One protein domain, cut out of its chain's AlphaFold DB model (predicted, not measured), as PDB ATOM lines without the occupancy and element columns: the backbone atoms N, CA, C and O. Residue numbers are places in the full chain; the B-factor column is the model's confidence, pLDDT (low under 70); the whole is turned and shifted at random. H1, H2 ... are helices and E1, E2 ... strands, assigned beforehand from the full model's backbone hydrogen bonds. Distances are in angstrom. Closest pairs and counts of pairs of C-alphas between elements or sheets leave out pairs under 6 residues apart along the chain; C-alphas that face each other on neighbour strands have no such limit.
ATOM      1  N   PHE A  17     156.525  97.240 154.675       89.94
ATOM      2  CA  PHE A  17     155.738  98.466 154.644       89.94
ATOM      3  C   PHE A  17     155.022  98.675 155.980       89.94
ATOM      4  O   PHE A  17     154.233  97.831 156.405       89.94
ATOM      5  N   ASP A  18     155.286  99.808 156.623       92.38
ATOM      6  CA  ASP A  18     154.517 100.313 157.751       92.38
ATOM      7  C   ASP A  18     153.645 101.486 157.306       92.38
ATOM      8  O   ASP A  18     154.098 102.421 156.645       92.38
ATOM      9  N   ARG A  19     152.380 101.473 157.722       93.25
ATOM     10  CA  ARG A  19     151.416 102.467 157.248       93.25
ATOM     11  C   ARG A  19     151.728 103.883 157.712       93.25
ATOM     12  O   ARG A  19     151.319 104.809 157.035       93.25
ATOM     13  N   PHE A  20     152.426 104.092 158.820       92.81
ATOM     14  CA  PHE A  20     152.723 105.447 159.301       92.81
ATOM     15  C   PHE A  20     154.128 105.903 158.903       92.81
ATOM     16  O   PHE A  20     154.361 107.089 158.662       92.81
ATOM     17  N   ASN A  21     155.060 104.961 158.791       88.75
ATOM     18  CA  ASN A  21     156.476 105.236 158.599       88.75
ATOM     19  C   ASN A  21     156.990 104.924 157.185       88.75
ATOM     20  O   ASN A  21     158.124 105.291 156.885       88.75
ATOM     21  N   GLY A  22     156.169 104.339 156.308       88.50
ATOM     22  CA  GLY A  22     156.559 103.964 154.948       88.50
ATOM     23  C   GLY A  22     157.353 102.659 154.919       88.50
ATOM     24  O   GLY A  22     157.115 101.756 155.722       88.50
ATOM     25  N   PHE A  23     158.302 102.533 153.989       88.25
ATOM     26  CA  PHE A  23     159.147 101.342 153.928       88.25
ATOM     27  C   PHE A  23     160.207 101.363 155.035       88.25
ATOM     28  O   PHE A  23     161.044 102.260 155.116       88.25
ATOM     29  N   LEU A  24     160.190 100.336 155.879       88.06
ATOM     30  CA  LEU A  24     161.190 100.083 156.907       88.06
ATOM     31  C   LEU A  24     162.222  99.091 156.372       88.06
ATOM     32  O   LEU A  24     161.854  98.040 155.843       88.06
ATOM     33  N   GLY A  25     163.505  99.415 156.536       87.50
ATOM     34  CA  GLY A  25     164.612  98.566 156.086       87.50
ATOM     35  C   GLY A  25     164.931  98.668 154.591       87.50
ATOM     36  O   GLY A  25     165.698  97.839 154.105       87.50
ATOM     37  N   LEU A  26     164.365  99.652 153.873       84.25
ATOM     38  CA  LEU A  26     164.740  99.955 152.488       84.25
ATOM     39  C   LEU A  26     166.184 100.496 152.458       84.25
ATOM     40  O   LEU A  26     166.443 101.495 153.128       84.25
ATOM     41  N   PRO A  27     167.117  99.849 151.738       85.00
ATOM     42  CA  PRO A  27     168.475 100.365 151.584       85.00
ATOM     43  C   PRO A  27     168.499 101.702 150.830       85.00
ATOM     44  O   PRO A  27     167.702 101.899 149.910       85.00
ATOM     45  N   ASP A  28     169.436 102.585 151.185       81.38
ATOM     46  CA  ASP A  28     169.521 103.945 150.630       81.38
ATOM     47  C   ASP A  28     169.698 103.943 149.096       81.38
ATOM     48  O   ASP A  28     169.247 104.864 148.417       81.38
ATOM     49  N   GLU A  29     170.304 102.901 148.513       82.62
ATOM     50  CA  GLU A  29     170.464 102.777 147.059       82.62
ATOM     51  C   GLU A  29     169.142 102.640 146.280       82.62
ATOM     52  O   GLU A  29     169.129 102.911 145.081       82.62
ATOM     53  N   PHE A  30     168.042 102.255 146.939       75.94
ATOM     54  CA  PHE A  30     166.718 102.084 146.321       75.94
ATOM     55  C   PHE A  30     165.764 103.261 146.572       75.94
ATOM     56  O   PHE A  30     164.650 103.278 146.050       75.94
ATOM     57  N   GLU A  31     166.191 104.270 147.331       67.94
ATOM     58  CA  GLU A  31     165.420 105.505 147.532       67.94
ATOM     59  C   GLU A  31     165.152 106.349 146.281       67.94
ATOM     60  O   GLU A  31     164.109 107.006 146.246       67.94
ATOM     61  N   PRO A  32     166.029 106.382 145.254       64.31
ATOM     62  CA  PRO A  32     165.752 107.134 144.033       64.31
ATOM     63  C   PRO A  32     164.506 106.629 143.296       64.31
ATOM     64  O   PRO A  32     163.777 107.428 142.714       64.31
ATOM     65  N   ASP A  33     164.261 105.318 143.350       67.62
ATOM     66  CA  ASP A  33     163.131 104.672 142.679       67.62
ATOM     67  C   ASP A  33     161.871 104.669 143.557       67.62
ATOM     68  O   ASP A  33     160.750 104.667 143.043       67.62
ATOM     69  N   PHE A  34     162.041 104.696 144.885       64.38
ATOM     70  CA  PHE A  34     160.945 104.668 145.848       64.38
ATOM     71  C   PHE A  34     161.179 105.683 146.969       64.38
ATOM     72  O   PHE A  34     162.082 105.491 147.787       64.38
ATOM     73  N   PRO A  35     160.344 106.732 147.099       67.06
ATOM     74  CA  PRO A  35     160.467 107.638 148.231       67.06
ATOM     75  C   PRO A  35     160.343 106.849 149.541       67.06
ATOM     76  O   PRO A  35     159.507 105.954 149.647       67.06
ATOM     77  N   ARG A  36     161.123 107.211 150.574       65.88
ATOM     78  CA  ARG A  36     161.087 106.555 151.906       65.88
ATOM     79  C   ARG A  36     159.670 106.433 152.485       65.88
ATOM     80  O   ARG A  36     159.372 105.525 153.256       65.88
ATOM     81  N   ARG A  37     158.800 107.382 152.133       75.69
ATOM     82  CA  ARG A  37     157.400 107.469 152.557       75.69
ATOM     83  C   ARG A  37     156.499 107.553 151.326       75.69
ATOM     84  O   ARG A  37     156.016 108.641 151.017       75.69
ATOM     85  N   PRO A  38     156.336 106.447 150.586       83.00
ATOM     86  CA  PRO A  38     155.423 106.433 149.465       83.00
ATOM     87  C   PRO A  38     153.990 106.443 150.003       83.00
ATOM     88  O   PRO A  38     153.724 105.840 151.046       83.00
ATOM     89  N   PRO A  39     153.044 107.062 149.285       86.56
ATOM     90  CA  PRO A  39     151.661 107.184 149.742       86.56
ATOM     91  C   PRO A  39     150.930 105.828 149.859       86.56
ATOM     92  O   PRO A  39     149.829 105.760 150.410       86.56
ATOM     93  N   SER A  40     151.531 104.746 149.358       89.75
ATOM     94  CA  SER A  40     151.021 103.375 149.363       89.75
ATOM     95  C   SER A  40     152.179 102.371 149.284       89.75
ATOM     96  O   SER A  40     153.263 102.706 148.812       89.75
ATOM     97  N   ALA A  41     151.940 101.123 149.691       88.88
ATOM     98  CA  ALA A  41     152.830  99.988 149.418       88.88
ATOM     99  C   ALA A  41     152.834  99.576 147.930       88.88
ATOM    100  O   ALA A  41     153.646  98.752 147.513       88.88
ATOM    101  N   SER A  42     151.883 100.097 147.152       86.94
ATOM    102  CA  SER A  42     151.738  99.889 145.711       86.94
ATOM    103  C   SER A  42     152.321 101.067 144.927       86.94
ATOM    104  O   SER A  42     152.451 102.170 145.453       86.94
ATOM    105  N   ALA A  43     152.573 100.851 143.634       86.31
ATOM    106  CA  ALA A  43     152.854 101.923 142.680       86.31
ATOM    107  C   ALA A  43     151.667 102.888 142.498       86.31
ATOM    108  O   ALA A  43     151.849 103.987 141.984       86.31
ATOM    109  N   THR A  44     150.454 102.486 142.901       90.38
ATOM    110  CA  THR A  44     149.254 103.324 142.832       90.38
ATOM    111  C   THR A  44     148.673 103.624 144.211       90.38
ATOM    112  O   THR A  44     148.689 102.794 145.128       90.38
ATOM    113  N   VAL A  45     148.093 104.815 144.341       93.44
ATOM    114  CA  VAL A  45     147.264 105.201 145.498       93.44
ATOM    115  C   VAL A  45     145.782 104.936 145.257       93.44
ATOM    116  O   VAL A  45     144.998 104.894 146.199       93.44
ATOM    117  N   PHE A  46     145.389 104.723 144.003       94.19
ATOM    118  CA  PHE A  46     144.017 104.412 143.623       94.19
ATOM    119  C   PHE A  46     143.805 102.916 143.417       94.19
ATOM    120  O   PHE A  46     144.695 102.213 142.935       94.19
ATOM    121  N   GLY A  47     142.592 102.449 143.725       94.00
ATOM    122  CA  GLY A  47     142.201 101.049 143.534       94.00
ATOM    123  C   GLY A  47     142.909 100.073 144.476       94.00
ATOM    124  O   GLY A  47     142.921  98.874 144.210       94.00
ATOM    125  N   VAL A  48     143.506 100.574 145.561       93.62
ATOM    126  CA  VAL A  48     144.234  99.774 146.553       93.62
ATOM    127  C   VAL A  48     143.453  99.657 147.858       93.62
ATOM    128  O   VAL A  48     142.567 100.461 148.150       93.62
ATOM    129  N   SER A  49     143.798  98.651 148.660       93.50
ATOM    130  CA  SER A  49     143.231  98.489 149.998       93.50
ATOM    131  C   SER A  49     143.670  99.632 150.915       93.50
ATOM    132  O   SER A  49     144.809 100.093 150.868       93.50
ATOM    133  N   THR A  50     142.800 100.033 151.837       89.25
ATOM    134  CA  THR A  50     143.150 100.976 152.912       89.25
ATOM    135  C   THR A  50     144.223 100.416 153.856       89.25
ATOM    136  O   THR A  50     144.884 101.162 154.580       89.25
ATOM    137  N   GLU A  51     144.443  99.100 153.843       90.94
ATOM    138  CA  GLU A  51     145.516  98.428 154.583       90.94
ATOM    139  C   GLU A  51     146.894  98.586 153.933       90.94
ATOM    140  O   GLU A  51     147.902  98.465 154.621       90.94
ATOM    141  N   SER A  52     146.966  98.896 152.637       91.75
ATOM    142  CA  SER A  52     148.235  99.152 151.943       91.75
ATOM    143  C   SER A  52     148.547 100.640 151.802       91.75
ATOM    144  O   SER A  52     149.614 100.991 151.309       91.75
ATOM    145  N   MET A  53     147.631 101.522 152.201       94.25
ATOM    146  CA  MET A  53     147.832 102.967 152.133       94.25
ATOM    147  C   MET A  53     148.707 103.467 153.279       94.25
ATOM    148  O   MET A  53     148.597 103.002 154.417       94.25
ATOM    149  N   GLN A  54     149.514 104.485 152.989       93.75
ATOM    150  CA  GLN A  54     150.178 105.249 154.030       93.75
ATOM    151  C   GLN A  54     149.154 106.138 154.744       93.75
ATOM    152  O   GLN A  54     148.422 106.902 154.114       93.75
ATOM    153  N   LEU A  55     149.127 106.078 156.066       95.69
ATOM    154  CA  LEU A  55     148.238 106.823 156.940       95.69
ATOM    155  C   LEU A  55     148.985 107.949 157.655       95.69
ATOM    156  O   LEU A  55     150.170 107.854 157.971       95.69
ATOM    157  N   SER A  56     148.238 108.994 157.971       94.81
ATOM    158  CA  SER A  56     148.634 110.030 158.914       94.81
ATOM    159  C   SER A  56     147.452 110.360 159.822       94.81
ATOM    160  O   SER A  56     146.381 109.755 159.709       94.81
ATOM    161  N   TYR A  57     147.652 111.297 160.741       96.19
ATOM    162  CA  TYR A  57     146.611 111.750 161.650       96.19
ATOM    163  C   TYR A  57     146.066 113.102 161.205       96.19
ATOM    164  O   TYR A  57     146.830 114.025 160.916       96.19
ATOM    165  N   ASP A  58     144.741 113.225 161.173       95.88
ATOM    166  CA  ASP A  58     144.101 114.533 161.065       95.88
ATOM    167  C   ASP A  58     144.226 115.321 162.387       95.88
ATOM    168  O   ASP A  58     144.714 114.828 163.408       95.88
ATOM    169  N   SER A  59     143.740 116.563 162.397       94.88
ATOM    170  CA  SER A  59     143.754 117.420 163.593       94.88
ATOM    171  C   SER A  59     142.912 116.893 164.762       94.88
ATOM    172  O   SER A  59     143.027 117.397 165.878       94.88
ATOM    173  N   ARG A  60     142.061 115.890 164.524       96.75
ATOM    174  CA  ARG A  60     141.202 115.241 165.519       96.75
ATOM    175  C   ARG A  60     141.780 113.902 165.993       96.75
ATOM    176  O   ARG A  60     141.161 113.258 166.837       96.75
ATOM    177  N   GLY A  61     142.941 113.493 165.478       96.25
ATOM    178  CA  GLY A  61     143.600 112.231 165.808       96.25
ATOM    179  C   GLY A  61     143.048 111.013 165.063       96.25
ATOM    180  O   GLY A  61     143.358 109.885 165.441       96.25
ATOM    181  N   ASN A  62     142.242 111.202 164.015       96.88
ATOM    182  CA  ASN A  62     141.767 110.099 163.183       96.88
ATOM    183  C   ASN A  62     142.865 109.657 162.218       96.88
ATOM    184  O   ASN A  62     143.513 110.492 161.588       96.88
ATOM    185  N   SER A  63     143.024 108.344 162.053       96.19
ATOM    186  CA  SER A  63     143.894 107.772 161.026       96.19
ATOM    187  C   SER A  63     143.248 107.925 159.648       96.19
ATOM    188  O   SER A  63     142.186 107.356 159.395       96.19
ATOM    189  N   VAL A  64     143.896 108.663 158.751       96.44
ATOM    190  CA  VAL A  64     143.398 108.961 157.401       96.44
ATOM    191  C   VAL A  64     144.506 108.683 156.384       96.44
ATOM    192  O   VAL A  64     145.664 109.000 156.664       96.44
ATOM    193  N   PRO A  65     144.200 108.112 155.203       95.56
ATOM    194  CA  PRO A  65     145.156 108.030 154.107       95.56
ATOM    195  C   PRO A  65     145.818 109.380 153.827       95.56
ATOM    196  O   PRO A  65     145.144 110.388 153.612       95.56
ATOM    197  N   THR A  66     147.147 109.390 153.818       94.31
ATOM    198  CA  THR A  66     147.962 110.605 153.679       94.31
ATOM    199  C   THR A  66     147.601 111.365 152.407       94.31
ATOM    200  O   THR A  66     147.481 112.587 152.435       94.31
ATOM    201  N   ILE A  67     147.331 110.644 151.315       95.00
ATOM    202  CA  ILE A  67     146.921 111.244 150.044       95.00
ATOM    203  C   ILE A  67     145.623 112.058 150.163       95.00
ATOM    204  O   ILE A  67     145.548 113.162 149.633       95.00
ATOM    205  N   LEU A  68     144.637 111.591 150.939       96.38
ATOM    206  CA  LEU A  68     143.381 112.320 151.142       96.38
ATOM    207  C   LEU A  68     143.601 113.607 151.940       96.38
ATOM    208  O   LEU A  68     142.981 114.626 151.643       96.38
ATOM    209  N   LEU A  69     144.508 113.588 152.923       96.19
ATOM    210  CA  LEU A  69     144.881 114.788 153.679       96.19
ATOM    211  C   LEU A  69     145.601 115.813 152.791       96.19
ATOM    212  O   LEU A  69     145.327 117.009 152.893       96.19
ATOM    213  N   LEU A  70     146.488 115.359 151.899       95.19
ATOM    214  CA  LEU A  70     147.170 116.223 150.930       95.19
ATOM    215  C   LEU A  70     146.170 116.873 149.967       95.19
ATOM    216  O   LEU A  70     146.161 118.096 149.822       95.19
ATOM    217  N   MET A  71     145.281 116.077 149.374       96.88
ATOM    218  CA  MET A  71     144.250 116.565 148.455       96.88
ATOM    219  C   MET A  71     143.280 117.531 149.147       96.88
ATOM    220  O   MET A  71     142.989 118.598 148.611       96.88
ATOM    221  N   GLN A  72     142.832 117.218 150.369       96.75
ATOM    222  CA  GLN A  72     141.985 118.115 151.162       96.75
ATOM    223  C   GLN A  72     142.680 119.454 151.430       96.75
ATOM    224  O   GLN A  72     142.069 120.514 151.279       96.75
ATOM    225  N   ARG A  73     143.958 119.427 151.824       96.00
ATOM    226  CA  ARG A  73     144.720 120.651 152.080       96.00
ATOM    227  C   ARG A  73     144.818 121.516 150.824       96.00
ATOM    228  O   ARG A  73     144.593 122.719 150.925       96.00
ATOM    229  N   HIS A  74     145.121 120.921 149.670       96.50
ATOM    230  CA  HIS A  74     145.171 121.647 148.396       96.50
ATOM    231  C   HIS A  74     143.816 122.262 148.043       96.50
ATOM    232  O   HIS A  74     143.749 123.455 147.752       96.50
ATOM    233  N   LEU A  75     142.733 121.495 148.197       96.69
ATOM    234  CA  LEU A  75     141.372 121.983 147.987       96.69
ATOM    235  C   LEU A  75     141.077 123.226 148.841       96.69
ATOM    236  O   LEU A  75     140.468 124.180 148.366       96.69
ATOM    237  N   TYR A  76     141.509 123.237 150.106       96.31
ATOM    238  CA  TYR A  76     141.283 124.368 151.009       96.31
ATOM    239  C   TYR A  76     142.149 125.578 150.664       96.31
ATOM    240  O   TYR A  76     141.640 126.698 150.652       96.31
ATOM    241  N   VAL A  77     143.433 125.366 150.360       95.69
ATOM    242  CA  VAL A  77     144.367 126.441 149.984       95.69
ATOM    243  C   VAL A  77     143.923 127.141 148.697       95.69
ATOM    244  O   VAL A  77     143.997 128.364 148.621       95.69
ATOM    245  N   GLN A  78     143.387 126.397 147.729       94.81
ATOM    246  CA  GLN A  78     142.838 126.949 146.485       94.81
ATOM    247  C   GLN A  78     141.437 127.573 146.643       94.81
ATOM    248  O   GLN A  78     140.820 127.976 145.660       94.81
ATOM    249  N   GLY A  79     140.895 127.656 147.863       95.88
ATOM    250  CA  GLY A  79     139.579 128.247 148.105       95.88
ATOM    251  C   GLY A  79     138.405 127.384 147.635       95.88
ATOM    252  O   GLY A  79     137.293 127.894 147.517       95.88
ATOM    253  N   GLY A  80     138.606 126.077 147.429       95.94
ATOM    254  CA  GLY A  80     137.597 125.137 146.928       95.94
ATOM    255  C   GLY A  80     136.296 125.103 147.738       95.94
ATOM    256  O   GLY A  80     135.238 124.802 147.194       95.94
ATOM    257  N   LEU A  81     136.332 125.487 149.018       95.94
ATOM    258  CA  LEU A  81     135.134 125.611 149.863       95.94
ATOM    259  C   LEU A  81     134.182 126.740 149.437       95.94
ATOM    260  O   LEU A  81     133.010 126.707 149.804       95.94
ATOM    261  N   GLN A  82     134.678 127.741 148.710       97.19
ATOM    262  CA  GLN A  82     133.890 128.872 148.205       97.19
ATOM    263  C   GLN A  82     133.458 128.678 146.747       97.19
ATOM    264  O   GLN A  82     132.756 129.520 146.192       97.19
ATOM    265  N   VAL A  83     133.889 127.586 146.115       97.00
ATOM    266  CA  VAL A  83     133.630 127.321 144.702       97.00
ATOM    267  C   VAL A  83     132.217 126.769 144.540       97.00
ATOM    268  O   VAL A  83     131.826 125.787 145.180       97.00
ATOM    269  N   GLU A  84     131.437 127.404 143.667       96.81
ATOM    270  CA  GLU A  84     130.069 126.982 143.383       96.81
ATOM    271  C   GLU A  84     130.045 125.548 142.850       96.81
ATOM    272  O   GLU A  84     130.732 125.204 141.895       96.81
ATOM    273  N   GLY A  85     129.215 124.692 143.445       96.94
ATOM    274  CA  GLY A  85     129.053 123.328 142.954       96.94
ATOM    275  C   GLY A  85     130.289 122.447 143.140       96.94
ATOM    276  O   GLY A  85     130.417 121.448 142.428       96.94
ATOM    277  N   ILE A  86     131.175 122.760 144.092       96.88
ATOM    278  CA  ILE A  86     132.249 121.848 144.493       96.88
ATOM    279  C   ILE A  86     131.685 120.456 144.834       96.88
ATOM    280  O   ILE A  86     130.588 120.336 145.381       96.88
ATOM    281  N   PHE A  87     132.388 119.397 144.422       96.25
ATOM    282  CA  PHE A  87     131.939 117.989 144.420       96.25
ATOM    283  C   PHE A  87     130.744 117.636 143.510       96.25
ATOM    284  O   PHE A  87     130.538 116.449 143.228       96.25
ATOM    285  N   ARG A  88     129.988 118.620 143.003       96.19
ATOM    286  CA  ARG A  88     128.822 118.423 142.123       96.19
ATOM    287  C   ARG A  88     129.160 118.555 140.639       96.19
ATOM    288  O   ARG A  88     128.657 117.774 139.839       96.19
ATOM    289  N   ILE A  89     129.943 119.564 140.274       94.19
ATOM    290  CA  ILE A  89     130.341 119.828 138.887       94.19
ATOM    291  C   ILE A  89     131.478 118.872 138.512       94.19
ATOM    292  O   ILE A  89     132.406 118.679 139.298       94.19
ATOM    293  N   ASN A  90     131.389 118.272 137.324       89.44
ATOM    294  CA  ASN A  90     132.472 117.483 136.745       89.44
ATOM    295  C   ASN A  90     133.419 118.422 135.992       89.44
ATOM    296  O   ASN A  90     132.955 119.244 135.198       89.44
ATOM    297  N   ALA A  91     134.717 118.297 136.249       86.88
ATOM    298  CA  ALA A  91     135.744 118.999 135.490       86.88
ATOM    299  C   ALA A  91     135.925 118.397 134.091       86.88
ATOM    300  O   ALA A  91     135.344 117.362 133.763       86.88
ATOM    301  N   ASP A  92     136.747 119.050 133.271       82.56
ATOM    302  CA  ASP A  92     137.238 118.441 132.041       82.56
ATOM    303  C   ASP A  92     138.193 117.279 132.375       82.56
ATOM    304  O   ASP A  92     139.170 117.446 133.105       82.56
ATOM    305  N   ASN A  93     137.908 116.095 131.831       76.50
ATOM    306  CA  ASN A  93     138.649 114.864 132.115       76.50
ATOM    307  C   ASN A  93     140.000 114.797 131.388       76.50
ATOM    308  O   ASN A  93     140.767 113.863 131.619       76.50
ATOM    309  N   SER A  94     140.304 115.753 130.504       79.81
ATOM    310  CA  SER A  94     141.507 115.727 129.663       79.81
ATOM    311  C   SER A  94     142.829 115.651 130.446       79.81
ATOM    312  O   SER A  94     143.814 115.156 129.906       79.81
ATOM    313  N   GLN A  95     142.850 116.098 131.709       78.00
ATOM    314  CA  GLN A  95     144.034 116.084 132.579       78.00
ATOM    315  C   GLN A  95     143.953 115.073 133.734       78.00
ATOM    316  O   GLN A  95     144.909 114.949 134.497       78.00
ATOM    317  N   GLU A  96     142.843 114.343 133.891       87.88
ATOM    318  CA  GLU A  96     142.624 113.495 135.073       87.88
ATOM    319  C   GLU A  96     143.696 112.402 135.204       87.88
ATOM    320  O   GLU A  96     144.237 112.196 136.288       87.88
ATOM    321  N   GLU A  97     144.052 111.738 134.102       89.88
ATOM    322  CA  GLU A  97     145.096 110.703 134.081       89.88
ATOM    323  C   GLU A  97     146.454 111.258 134.532       89.88
ATOM    324  O   GLU A  97     147.087 110.695 135.424       89.88
ATOM    325  N   HIS A  98     146.845 112.423 134.006       90.25
ATOM    326  CA  HIS A  98     148.096 113.079 134.381       90.25
ATOM    327  C   HIS A  98     148.140 113.422 135.875       90.25
ATOM    328  O   HIS A  98     149.143 113.185 136.550       90.25
ATOM    329  N   VAL A  99     147.032 113.934 136.418       92.50
ATOM    330  CA  VAL A  99     146.935 114.217 137.851       92.50
ATOM    331  C   VAL A  99     147.023 112.930 138.671       92.50
ATOM    332  O   VAL A  99     147.697 112.906 139.700       92.50
ATOM    333  N   ARG A 100     146.372 111.841 138.242       93.50
ATOM    334  CA  ARG A 100     146.426 110.555 138.957       93.50
ATOM    335  C   ARG A 100     147.848 110.017 139.046       93.50
ATOM    336  O   ARG A 100     148.218 109.509 140.103       93.50
ATOM    337  N   ASP A 101     148.645 110.171 137.995       92.19
ATOM    338  CA  ASP A 101     150.055 109.782 138.006       92.19
ATOM    339  C   ASP A 101     150.867 110.590 139.020       92.19
ATOM    340  O   ASP A 101     151.651 110.021 139.778       92.19
ATOM    341  N   GLN A 102     150.628 111.897 139.122       92.56
ATOM    342  CA  GLN A 102     151.267 112.716 140.155       92.56
ATOM    343  C   GLN A 102     150.819 112.319 141.569       92.56
ATOM    344  O   GLN A 102     151.650 112.197 142.471       92.56
ATOM    345  N   LEU A 103     149.532 112.021 141.761       93.50
ATOM    346  CA  LEU A 103     148.998 111.564 143.048       93.50
ATOM    347  C   LEU A 103     149.550 110.193 143.454       93.50
ATOM    348  O   LEU A 103     149.800 109.970 144.639       93.50
ATOM    349  N   ASN A 104     149.803 109.297 142.495       92.19
ATOM    350  CA  ASN A 104     150.492 108.026 142.740       92.19
ATOM    351  C   ASN A 104     151.908 108.242 143.307       92.19
ATOM    352  O   ASN A 104     152.364 107.451 144.131       92.19
ATOM    353  N   LEU A 105     152.561 109.352 142.945       89.00
ATOM    354  CA  LEU A 105     153.853 109.783 143.491       89.00
ATOM    355  C   LEU A 105     153.730 110.576 144.806       89.00
ATOM    356  O   LEU A 105     154.739 110.980 145.381       89.00
ATOM    357  N   GLY A 106     152.510 110.807 145.298       89.88
ATOM    358  CA  GLY A 106     152.246 111.603 146.499       89.88
ATOM    359  C   GLY A 106     152.310 113.115 146.266       89.88
ATOM    360  O   GLY A 106     152.429 113.872 147.230       89.88
ATOM    361  N   LEU A 107     152.234 113.560 145.010       91.56
ATOM    362  CA  LEU A 107     152.267 114.965 144.617       91.56
ATOM    363  C   LEU A 107     150.868 115.433 144.212       91.56
ATOM    364  O   LEU A 107     150.169 114.750 143.468       91.56
ATOM    365  N   VAL A 108     150.468 116.615 144.680       92.56
ATOM    366  CA  VAL A 108     149.231 117.273 144.242       92.56
ATOM    367  C   VAL A 108     149.621 118.512 143.426       92.56
ATOM    368  O   VAL A 108     150.264 119.398 143.996       92.56
ATOM    369  N   PRO A 109     149.279 118.595 142.126       92.38
ATOM    370  CA  PRO A 109     149.610 119.761 141.304       92.38
ATOM    371  C   PRO A 109     149.055 121.069 141.893       92.38
ATOM    372  O   PRO A 109     147.944 121.104 142.426       92.38
ATOM    373  N   GLU A 110     149.834 122.152 141.827       88.75
ATOM    374  CA  GLU A 110     149.462 123.455 142.409       88.75
ATOM    375  C   GLU A 110     148.365 124.177 141.612       88.75
ATOM    376  O   GLU A 110     147.570 124.919 142.189       88.75
ATOM    377  N   ASP A 111     148.312 123.947 140.302       87.69
ATOM    378  CA  ASP A 111     147.407 124.561 139.327       87.69
ATOM    379  C   ASP A 111     146.243 123.641 138.927       87.69
ATOM    380  O   ASP A 111     145.530 123.912 137.960       87.69
ATOM    381  N   ILE A 112     146.024 122.563 139.687       91.69
ATOM    382  CA  ILE A 112     144.908 121.651 139.456       91.69
ATOM    383  C   ILE A 112     143.569 122.386 139.525       91.69
ATOM    384  O   ILE A 112     143.319 123.172 140.442       91.69
ATOM    385  N   ASP A 113     142.682 122.079 138.578       92.81
ATOM    386  CA  ASP A 113     141.293 122.509 138.645       92.81
ATOM    387  C   ASP A 113     140.612 121.937 139.902       92.81
ATOM    388  O   ASP A 113     140.636 120.735 140.179       92.81
ATOM    389  N   VAL A 114     139.966 122.810 140.667       94.38
ATOM    390  CA  VAL A 114     139.321 122.469 141.943       94.38
ATOM    391  C   VAL A 114     138.182 121.456 141.790       94.38
ATOM    392  O   VAL A 114     137.960 120.654 142.701       94.38
ATOM    393  N   HIS A 115     137.470 121.444 140.658       95.19
ATOM    394  CA  HIS A 115     136.439 120.445 140.383       95.19
ATOM    395  C   HIS A 115     137.057 119.094 140.011       95.19
ATOM    396  O   HIS A 115     136.505 118.062 140.392       95.19
ATOM    397  N   CYS A 116     138.218 119.085 139.348       94.81
ATOM    398  CA  CYS A 116     138.993 117.879 139.058       94.81
ATOM    399  C   CYS A 116     139.523 117.267 140.358       94.81
ATOM    400  O   CYS A 116     139.281 116.090 140.633       94.81
ATOM    401  N   LEU A 117     140.136 118.083 141.224       95.31
ATOM    402  CA  LEU A 117     140.603 117.653 142.543       95.31
ATOM    403  C   LEU A 117     139.453 117.096 143.391       95.31
ATOM    404  O   LEU A 117     139.572 116.016 143.966       95.31
ATOM    405  N   ALA A 118     138.316 117.797 143.437       95.81
ATOM    406  CA  ALA A 118     137.118 117.317 144.122       95.81
ATOM    407  C   ALA A 118     136.561 116.027 143.497       95.81
ATOM    408  O   ALA A 118     136.028 115.184 144.214       95.81
ATOM    409  N   GLY A 119     136.690 115.868 142.179       94.88
ATOM    410  CA  GLY A 119     136.398 114.640 141.444       94.88
ATOM    411  C   GLY A 119     137.223 113.460 141.940       94.88
ATOM    412  O   GLY A 119     136.655 112.425 142.259       94.88
ATOM    413  N   LEU A 120     138.534 113.653 142.080       94.94
ATOM    414  CA  LEU A 120     139.486 112.623 142.501       94.94
ATOM    415  C   LEU A 120     139.394 112.252 143.990       94.94
ATOM    416  O   LEU A 120     139.862 111.184 144.375       94.94
ATOM    417  N   ILE A 121     138.834 113.129 144.832       95.62
ATOM    418  CA  ILE A 121     138.566 112.839 146.254       95.62
ATOM    419  C   ILE A 121     137.361 111.894 146.425       95.62
ATOM    420  O   ILE A 121     137.285 111.206 147.444       95.62
ATOM    421  N   LYS A 122     136.409 111.894 145.480       92.75
ATOM    422  CA  LYS A 122     135.192 111.063 145.534       92.75
ATOM    423  C   LYS A 122     135.495 109.592 145.267       92.75
ATOM    424  O   LYS A 122     134.864 108.765 145.961       92.75
TER     425      LYS A 122
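This is residues 17 to 122 of the 122 residues of the protein "Rho GTPase-activating protein 24-like" of Trifolium pratense (UniProt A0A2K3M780). Little regular structure: long loops run about H1 and H3, side by side, and H2, steeply tilted near both; the antiparallel hairpin E2 and E3 leads into H1, and E1 lies far off. The 106 printed residues hold E1, E2, E3, H1, H2, H3 in order, mixed in class, with 41 residues in named elements. The whole is compact, radius of gyration of the C-alphas 14.7 A, spanning 47 by 34 by 23 A.

E1 is residues 22 to 24, from C-alpha 22 at (156.559, 103.964, 154.948); E2 55 to 57; E3 63 to 65; H1 66 to 77, 16.7 A; H2 93 to 104, 17.3 A; H3 114 to 121, ending at C-alpha 121 (138.566, 112.839, 146.254).

E1 pairs with no named strand. N 56 of E2 and O 64 of E3 are 2.9 A apart, within hydrogen-bond range. H1 and H3 touch, closest C-alphas Leu 75 and Val 114, 6.4 A. O i to N i+4 pairs are within range throughout H1 and H3, 6 of 8 in H2.

The printed part has no cut. Links E1 to E2 and H1 to H2 are long. Residues 31 to 36 have pLDDT under 70.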